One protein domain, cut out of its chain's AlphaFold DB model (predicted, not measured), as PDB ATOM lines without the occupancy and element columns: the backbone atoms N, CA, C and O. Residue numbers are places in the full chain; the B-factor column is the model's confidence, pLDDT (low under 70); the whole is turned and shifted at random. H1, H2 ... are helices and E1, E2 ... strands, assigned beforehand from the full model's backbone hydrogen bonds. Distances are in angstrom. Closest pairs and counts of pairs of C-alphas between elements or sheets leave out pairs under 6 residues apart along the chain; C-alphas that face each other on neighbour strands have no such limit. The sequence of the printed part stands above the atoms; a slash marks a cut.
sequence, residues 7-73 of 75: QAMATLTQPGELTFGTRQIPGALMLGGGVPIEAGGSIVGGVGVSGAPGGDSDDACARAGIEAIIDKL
ATOM      1  N   GLN A   7      29.825  99.169  95.313       96.69
ATOM      2  CA  GLN A   7      28.442  98.707  95.451       96.69
ATOM      3  C   GLN A   7      27.664  98.918  94.139       96.69
ATOM      4  O   GLN A   7      27.010  97.996  93.633       96.69
ATOM      5  N   ALA A   8      27.796 100.093  93.524       96.25
ATOM      6  CA  ALA A   8      27.246 100.398  92.208       96.25
ATOM      7  C   ALA A   8      27.855  99.482  91.137       96.25
ATOM      8  O   ALA A   8      27.128  98.852  90.363       96.25
ATOM      9  N   MET A   9      29.182  99.313  91.143       96.62
ATOM     10  CA  MET A   9      29.856  98.391  90.221       96.62
ATOM     11  C   MET A   9      29.415  96.941  90.412       96.62
ATOM     12  O   MET A   9      29.266  96.218  89.428       96.62
ATOM     13  N   ALA A  10      29.164  96.493  91.644       96.00
ATOM     14  CA  ALA A  10      28.663  95.147  91.894       96.00
ATOM     15  C   ALA A  10      27.324  94.901  91.180       96.00
ATOM     16  O   ALA A  10      27.118  93.813  90.640       96.00
ATOM     17  N   THR A  11      26.460  95.917  91.120       95.56
ATOM     18  CA  THR A  11      25.172  95.864  90.411       95.56
ATOM     19  C   THR A  11      25.360  95.885  88.894       95.56
ATOM     20  O   THR A  11      24.830  95.027  88.195       95.56
ATOM     21  N   LEU A  12      26.173  96.809  88.379       96.06
ATOM     22  CA  LEU A  12      26.377  96.999  86.934       96.06
ATOM     23  C   LEU A  12      27.107  95.841  86.245       96.06
ATOM     24  O   LEU A  12      27.085  95.729  85.022       96.06
ATOM     25  N   THR A  13      27.780  94.995  87.020       96.81
ATOM     26  CA  THR A  13      28.648  93.930  86.510       96.81
ATOM     27  C   THR A  13      28.088  92.534  86.774       96.81
ATOM     28  O   THR A  13      28.846  91.565  86.767       96.81
ATOM     29  N   GLN A  14      26.791  92.396  87.058       97.25
ATOM     30  CA  GLN A  14      26.154  91.086  87.239       97.25
ATOM     31  C   GLN A  14      26.227  90.222  85.963       97.25
ATOM     32  O   GLN A  14      26.406  90.751  84.862       97.25
ATOM     33  N   PRO A  15      26.123  88.882  86.076       97.12
ATOM     34  CA  PRO A  15      26.030  88.013  84.907       97.12
ATOM     35  C   PRO A  15      24.911  88.463  83.959       97.12
ATOM     36  O   PRO A  15      23.773  88.637  84.381       97.12
ATOM     37  N   GLY A  16      25.243  88.637  82.678       96.50
ATOM     38  CA  GLY A  16      24.312  89.129  81.654       96.50
ATOM     39  C   GLY A  16      24.408  90.630  81.369       96.50
ATOM     40  O   GLY A  16      23.949  91.061  80.314       96.50
ATOM     41  N   GLU A  17      25.064  91.412  82.229       97.50
ATOM     42  CA  GLU A  17      25.289  92.838  81.986       97.50
ATOM     43  C   GLU A  17      26.449  93.091  81.017       97.50
ATOM     44  O   GLU A  17      27.454  92.371  81.007       97.50
ATOM     45  N   LEU A  18      26.358  94.185  80.249       95.50
ATOM     46  CA  LEU A  18      27.381  94.579  79.267       95.50
ATOM     47  C   LEU A  18      28.781  94.696  79.882       95.50
ATOM     48  O   LEU A  18      29.781  94.416  79.223       95.50
ATOM     49  N   THR A  19      28.861  95.107  81.149       95.94
ATOM     50  CA  THR A  19      30.136  95.341  81.835       95.94
ATOM     51  C   THR A  19      30.612  94.154  82.674       95.94
ATOM     52  O   THR A  19      31.620  94.283  83.368       95.94
ATOM     53  N   PHE A  20      29.977  92.977  82.576       97.38
ATOM     54  CA  PHE A  20      30.357  91.771  83.334       97.38
ATOM     55  C   PHE A  20      31.862  91.453  83.255       97.38
ATOM     56  O   PHE A  20      32.491  91.128  84.263       97.38
ATOM     57  N   GLY A  21      32.473  91.623  82.076       96.50
ATOM     58  CA  GLY A  21      33.904  91.372  81.861       96.50
ATOM     59  C   GLY A  21      34.842  92.205  82.747       96.50
ATOM     60  O   GLY A  21      35.974  91.794  82.993       96.50
ATOM     61  N   THR A  22      34.379  93.332  83.296       95.25
ATOM     62  CA  THR A  22      35.184  94.174  84.199       95.25
ATOM     63  C   THR A  22      35.510  93.498  85.534       95.25
ATOM     64  O   THR A  22      36.507  93.857  86.158       95.25
ATOM     65  N   ARG A  23      34.758  92.461  85.938       95.88
ATOM     66  CA  ARG A  23      35.076  91.621  87.110       95.88
ATOM     67  C   ARG A  23      36.385  90.839  86.971       95.88
ATOM     68  O   ARG A  23      36.889  90.347  87.972       95.88
ATOM     69  N   GLN A  24      36.922  90.710  85.756       96.19
ATOM     70  CA  GLN A  24      38.170  89.990  85.473       96.19
ATOM     71  C   GLN A  24      39.401  90.906  85.439       96.19
ATOM     72  O   GLN A  24      40.506  90.446  85.156       96.19
ATOM     73  N   ILE A  25      39.233  92.207  85.695       96.06
ATOM     74  CA  ILE A  25      40.348  93.155  85.721       96.06
ATOM     75  C   ILE A  25      41.216  92.864  86.958       96.06
ATOM     76  O   ILE A  25      40.710  92.945  88.081       96.06
ATOM     77  N   PRO A  26      42.519  92.561  86.795       96.50
ATOM     78  CA  PRO A  26      43.397  92.297  87.929       96.50
ATOM     79  C   PRO A  26      43.448  93.480  88.900       96.50
ATOM     80  O   PRO A  26      43.610  94.629  88.488       96.50
ATOM     81  N   GLY A  27      43.321  93.192  90.196       93.88
ATOM     82  CA  GLY A  27      43.353  94.210  91.250       93.88
ATOM     83  C   GLY A  27      42.070  95.038  91.389       93.88
ATOM     84  O   GLY A  27      42.061  95.989  92.166       93.88
ATOM     85  N   ALA A  28      40.996  94.697  90.672       94.94
ATOM     86  CA  ALA A  28      39.675  95.288  90.863       94.94
ATOM     87  C   ALA A  28      38.727  94.290  91.539       94.94
ATOM     88  O   ALA A  28      38.705  93.110  91.194       94.94
ATOM     89  N   LEU A  29      37.910  94.779  92.471       95.00
ATOM     90  CA  LEU A  29      36.880  93.990  93.140       95.00
ATOM     91  C   LEU A  29      35.523  94.687  92.985       95.00
ATOM     92  O   LEU A  29      35.323  95.785  93.495       95.00
ATOM     93  N   MET A  30      34.596  94.041  92.270       95.56
ATOM     94  CA  MET A  30      33.226  94.536  92.042       95.56
ATOM     95  C   MET A  30      32.267  93.945  93.084       95.56
ATOM     96  O   MET A  30      31.385  93.132  92.769       95.56
ATOM     97  N   LEU A  31      32.519  94.290  94.343       95.44
ATOM     98  CA  LEU A  31      31.757  93.909  95.530       95.44
ATOM     99  C   LEU A  31      31.744  95.114  96.477       95.44
ATOM    100  O   LEU A  31      32.758  95.796  96.549       95.44
ATOM    101  N   GLY A  32      30.632  95.358  97.176       96.75
ATOM    102  CA  GLY A  32      30.505  96.476  98.119       96.75
ATOM    103  C   GLY A  32      31.615  96.532  99.174       96.75
ATOM    104  O   GLY A  32      32.207  95.505  99.508       96.75
ATOM    105  N   GLY A  33      31.892  97.742  99.675       97.75
ATOM    106  CA  GLY A  33      32.937  98.017 100.672       97.75
ATOM    107  C   GLY A  33      33.966  99.069 100.252       97.75
ATOM    108  O   GLY A  33      34.625  99.666 101.100       97.75
ATOM    109  N   GLY A  34      34.108  99.333  98.956       98.06
ATOM    110  CA  GLY A  34      34.957 100.393  98.403       98.06
ATOM    111  C   GLY A  34      34.182 101.662  98.044       98.06
ATOM    112  O   GLY A  34      33.286 101.592  97.198       98.06
ATOM    113  N   VAL A  35      34.575 102.810  98.613       98.00
ATOM    114  CA  VAL A  35      33.907 104.118  98.456       98.00
ATOM    115  C   VAL A  35      34.932 105.207  98.078       98.00
ATOM    116  O   VAL A  35      35.985 105.299  98.722       98.00
ATOM    117  N   PRO A  36      34.680 106.031  97.040       97.00
ATOM    118  CA  PRO A  36      35.521 107.186  96.727       97.00
ATOM    119  C   PRO A  36      35.400 108.266  97.811       97.00
ATOM    120  O   PRO A  36      34.321 108.500  98.347       97.00
ATOM    121  N   ILE A  37      36.509 108.938  98.116       96.62
ATOM    122  CA  ILE A  37      36.536 110.069  99.053       96.62
ATOM    123  C   ILE A  37      36.531 111.356  98.235       96.62
ATOM    124  O   ILE A  37      37.435 111.569  97.423       96.62
ATOM    125  N   GLU A  38      35.535 112.208  98.463       93.81
ATOM    126  CA  GLU A  38      35.369 113.497  97.790       93.81
ATOM    127  C   GLU A  38      35.577 114.656  98.769       93.81
ATOM    128  O   GLU A  38      35.076 114.622  99.889       93.81
ATOM    129  N   ALA A  39      36.324 115.673  98.341       93.50
ATOM    130  CA  ALA A  39      36.561 116.903  99.091       93.50
ATOM    131  C   ALA A  39      36.838 118.063  98.125       93.50
ATOM    132  O   ALA A  39      37.477 117.870  97.085       93.50
ATOM    133  N   GLY A  40      36.327 119.261  98.426       89.69
ATOM    134  CA  GLY A  40      36.521 120.440  97.569       89.69
ATOM    135  C   GLY A  40      36.031 120.246  96.122       89.69
ATOM    136  O   GLY A  40      36.620 120.783  95.185       89.69
ATOM    137  N   GLY A  41      35.000 119.417  95.914       90.50
ATOM    138  CA  GLY A  41      34.462 119.087  94.588       90.50
ATOM    139  C   GLY A  41      35.327 118.138  93.747       90.50
ATOM    140  O   GLY A  41      35.119 118.039  92.539       90.50
ATOM    141  N   SER A  42      36.311 117.459  94.347       93.12
ATOM    142  CA  SER A  42      37.199 116.510  93.663       93.12
ATOM    143  C   SER A  42      37.334 115.194  94.429       93.12
ATOM    144  O   SER A  42      37.282 115.169  95.654       93.12
ATOM    145  N   ILE A  43      37.583 114.092  93.713       95.00
ATOM    146  CA  ILE A  43      37.969 112.818  94.337       95.00
ATOM    147  C   ILE A  43      39.426 112.918  94.796       95.00
ATOM    148  O   ILE A  43      40.327 113.070  93.967       95.00
ATOM    149  N   VAL A  44      39.658 112.782  96.101       94.25
ATOM    150  CA  VAL A  44      40.986 112.879  96.733       94.25
ATOM    151  C   VAL A  44      41.577 111.518  97.110       94.25
ATOM    152  O   VAL A  44      42.769 111.409  97.388       94.25
ATOM    153  N   GLY A  45      40.768 110.457  97.084       95.25
ATOM    154  CA  GLY A  45      41.211 109.107  97.414       95.25
ATOM    155  C   GLY A  45      40.077 108.090  97.400       95.25
ATOM    156  O   GLY A  45      39.039 108.294  96.771       95.25
ATOM    157  N   GLY A  46      40.285 106.982  98.102       96.19
ATOM    158  CA  GLY A  46      39.277 105.949  98.302       96.19
ATOM    159  C   GLY A  46      39.566 105.147  99.563       96.19
ATOM    160  O   GLY A  46      40.724 105.005  99.960       96.19
ATOM    161  N   VAL A  47      38.512 104.620 100.172       97.31
ATOM    162  CA  VAL A  47      38.583 103.681 101.295       97.31
ATOM    163  C   VAL A  47      37.970 102.352 100.867       97.31
ATOM    164  O   VAL A  47      37.031 102.332 100.073       97.31
ATOM    165  N   GLY A  48      38.520 101.248 101.368       97.31
ATOM    166  CA  GLY A  48      37.986  99.904 101.175       97.31
ATOM    167  C   GLY A  48      37.871  99.185 102.512       97.31
ATOM    168  O   GLY A  48      38.861  99.095 103.237       97.31
ATOM    169  N   VAL A  49      36.683  98.679 102.823       98.19
ATOM    170  CA  VAL A  49      36.400  97.843 103.994       98.19
ATOM    171  C   VAL A  49      35.996  96.451 103.518       98.19
ATOM    172  O   VAL A  49      35.349  96.308 102.485       98.19
ATOM    173  N   SER A  50      36.427  95.421 104.245       97.00
ATOM    174  CA  SER A  50      36.007  94.043 104.009       97.00
ATOM    175  C   SER A  50      36.061  93.243 105.304       97.00
ATOM    176  O   SER A  50      37.022  93.368 106.070       97.00
ATOM    177  N   GLY A  51      35.057  92.402 105.532       96.75
ATOM    178  CA  GLY A  51      35.032  91.459 106.652       96.75
ATOM    179  C   GLY A  51      33.643  91.210 107.227       96.75
ATOM    180  O   GLY A  51      33.473  90.266 108.001       96.75
ATOM    181  N   ALA A  52      32.651  92.020 106.859       95.69
ATOM    182  CA  ALA A  52      31.268  91.771 107.226       95.69
ATOM    183  C   ALA A  52      30.667  90.584 106.435       95.69
ATOM    184  O   ALA A  52      31.210  90.165 105.411       95.69
ATOM    185  N   PRO A  53      29.517  90.032 106.871       92.38
ATOM    186  CA  PRO A  53      28.829  88.964 106.139       92.38
ATOM    187  C   PRO A  53      28.342  89.355 104.730       92.38
ATOM    188  O   PRO A  53      28.049  88.468 103.929       92.38
ATOM    189  N   GLY A  54      28.232  90.654 104.433       92.19
ATOM    190  CA  GLY A  54      27.766  91.186 103.154       92.19
ATOM    191  C   GLY A  54      28.425  92.524 102.809       92.19
ATOM    192  O   GLY A  54      28.760  93.311 103.696       92.19
ATOM    193  N   GLY A  55      28.609  92.774 101.508       94.94
ATOM    194  CA  GLY A  55      29.284  93.979 101.004       94.94
ATOM    195  C   GLY A  55      28.520  95.281 101.267       94.94
ATOM    196  O   GLY A  55      29.122  96.345 101.308       94.94
ATOM    197  N   ASP A  56      27.213  95.200 101.505       96.25
ATOM    198  CA  ASP A  56      26.371  96.302 101.977       96.25
ATOM    199  C   ASP A  56      26.766  96.771 103.386       96.25
ATOM    200  O   ASP A  56      26.807  97.969 103.664       96.25
ATOM    201  N   SER A  57      27.116  95.831 104.267       97.38
ATOM    202  CA  SER A  57      27.616  96.147 105.608       97.38
ATOM    203  C   SER A  57      29.035  96.722 105.565       97.38
ATOM    204  O   SER A  57      29.343  97.656 106.308       97.38
ATOM    205  N   ASP A  58      29.885  96.211 104.669       98.06
ATOM    206  CA  ASP A  58      31.212  96.784 104.426       98.06
ATOM    207  C   ASP A  58      31.106  98.213 103.853       98.06
ATOM    208  O   ASP A  58      31.814  99.112 104.308       98.06
ATOM    209  N   ASP A  59      30.185  98.461 102.910       97.88
ATOM    210  CA  ASP A  59      29.924  99.790 102.331       97.88
ATOM    211  C   ASP A  59      29.448 100.786 103.400       97.88
ATOM    212  O   ASP A  59      29.979 101.895 103.505       97.88
ATOM    213  N   ALA A  60      28.524 100.367 104.270       98.00
ATOM    214  CA  ALA A  60      28.072 101.181 105.397       98.00
ATOM    215  C   ALA A  60      29.225 101.540 106.352       98.00
ATOM    216  O   ALA A  60      29.332 102.685 106.798       98.00
ATOM    217  N   CYS A  61      30.119 100.588 106.639       98.06
ATOM    218  CA  CYS A  61      31.296 100.829 107.472       98.06
ATOM    219  C   CYS A  61      32.277 101.812 106.812       98.06
ATOM    220  O   CYS A  61      32.742 102.751 107.463       98.06
ATOM    221  N   ALA A  62      32.540 101.650 105.512       98.31
ATOM    222  CA  ALA A  62      33.383 102.556 104.735       98.31
ATOM    223  C   ALA A  62      32.853 103.999 104.767       98.31
ATOM    224  O   ALA A  62      33.611 104.931 105.049       98.31
ATOM    225  N   ARG A  63      31.543 104.185 104.555       98.00
ATOM    226  CA  ARG A  63      30.891 105.504 104.613       98.00
ATOM    227  C   ARG A  63      30.957 106.124 106.003       98.00
ATOM    228  O   ARG A  63      31.302 107.295 106.115       98.00
ATOM    229  N   ALA A  64      30.695 105.344 107.052       98.25
ATOM    230  CA  ALA A  64      30.800 105.825 108.430       98.25
ATOM    231  C   ALA A  64      32.224 106.301 108.774       98.25
ATOM    232  O   ALA A  64      32.393 107.288 109.489       98.25
ATOM    233  N   GLY A  65      33.252 105.632 108.240       97.69
ATOM    234  CA  GLY A  65      34.644 106.050 108.398       97.69
ATOM    235  C   GLY A  65      34.958 107.391 107.727       97.69
ATOM    236  O   GLY A  65      35.658 108.206 108.324       97.69
ATOM    237  N   ILE A  66      34.430 107.630 106.520       97.12
ATOM    238  CA  ILE A  66      34.572 108.920 105.818       97.12
ATOM    239  C   ILE A  66      33.851 110.026 106.591       97.12
ATOM    240  O   ILE A  66      34.451 111.065 106.857       97.12
ATOM    241  N   GLU A  67      32.600 109.785 106.989       96.62
ATOM    242  CA  GLU A  67      31.776 110.747 107.734       96.62
ATOM    243  C   GLU A  67      32.484 111.219 109.012       96.62
ATOM    244  O   GLU A  67      32.542 112.409 109.302       96.62
ATOM    245  N   ALA A  68      33.128 110.301 109.738       97.31
ATOM    246  CA  ALA A  68      33.857 110.617 110.966       97.31
ATOM    247  C   ALA A  68      35.062 111.565 110.776       97.31
ATOM    248  O   ALA A  68      35.626 112.045 111.766       97.31
ATOM    249  N   ILE A  69      35.503 111.802 109.536       94.62
ATOM    250  CA  ILE A  69      36.647 112.665 109.221       94.62
ATOM    251  C   ILE A  69      36.332 113.758 108.195       94.62
ATOM    252  O   ILE A  69      37.266 114.452 107.796       94.62
ATOM    253  N   ILE A  70      35.075 113.926 107.770       92.19
ATOM    254  CA  ILE A  70      34.724 114.818 106.654       92.19
ATOM    255  C   ILE A  70      35.171 116.266 106.901       92.19
ATOM    256  O   ILE A  70      35.828 116.856 106.045       92.19
ATOM    257  N   ASP A  71      35.000 116.766 108.127       92.75
ATOM    258  CA  ASP A  71      35.436 118.106 108.553       92.75
ATOM    259  C   ASP A  71      36.952 118.339 108.415       92.75
ATOM    260  O   ASP A  71      37.420 119.475 108.404       92.75
ATOM    261  N   LYS A  72      37.753 117.267 108.362       92.31
ATOM    262  CA  LYS A  72      39.214 117.337 108.182       92.31
ATOM    263  C   LYS A  72      39.631 117.250 106.715       92.31
ATOM    264  O   LYS A  72      40.810 117.440 106.418       92.31
ATOM    265  N   LEU A  73      38.709 116.866 105.836       88.62
ATOM    266  CA  LEU A  73      38.933 116.726 104.402       88.62
ATOM    267  C   LEU A  73      38.539 117.998 103.650       88.62
ATOM    268  O   LEU A  73      39.137 118.286 102.617       88.62
TER     269      LEU A  73
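This is residues 7 to 73 of the 75 residues of the protein "Heme-binding protein" of Rhodospirillales bacterium (UniProt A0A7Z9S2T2). A two-stranded hairpin, E1 and E2, has one longer helix, H3, packed along it, more on E1 than on E2. The short helices H1 and H2 and the loops around them form an extension past one end of the hairpin, and the short H4 sits near its turn at the other end. The printed part has 67 residues, with four named helices and two named strands in the order H1, H2, E1, E2, H3, H4; the class is mixed, helices and strands, and the sheet E1 - E2 is antiparallel. The whole is only just loose, close to compact, with a radius of gyration of the C-alphas of 13.3 A and spans of 41 by 28 by 18 A.

E1, residues 34 to 39, is 16.6 A long and begins at C-alpha 34 (34.957, 100.393, 98.403). E2, residues 42 to 48, is 18.2 A long. H3, residues 55 to 67, is also 18.2 A long. H1 is residues 7 to 12, from C-alpha 7 (28.442, 98.707, 95.451). H2 is residues 20 to 24. H4, residues 70 to 73, ends at C-alpha 73 (38.933, 116.726, 104.402).

E1 and E2 form an antiparallel hairpin at 151 degrees, with N 35 and O 47 at 2.9 A and N 44 and O 37 at 2.9 A, within hydrogen-bond range. The closest C-alphas of E1 and H3 are those of Gly 34 and Asp 59, 6.4 A apart; of E2 and H3, those of Val 47 and Ala 62, 6.3 A. H1 and H3 only just touch, with 3 pairs of C-alphas within 8 A, the closest Gln 7 and Asp 59 at 7.1 A, at a steep tilt of 47 degrees, opposite ways; H3 does so with residues 55 to 59 alone. H1 and H2 are close but not clearly touching, with the C-alphas of Leu 12 and Phe 20 at 7.5 A. H3 and H4 meet only through their link, and H2 and H3 are apart. Every O i to N i+4 pair is within range in H1 and H3; H2 has 0 of 1, but 2 of 2 O i to N i+3 pairs, and H4 is too short for an O i to N i+4 pair.

The C-alphas farthest apart, of Gly 16 and Lys 72, are 41.5 A apart. The printed part has no cut and no long link. Mean pLDDT of the printed part is 95.8, and no printed residue is under 70.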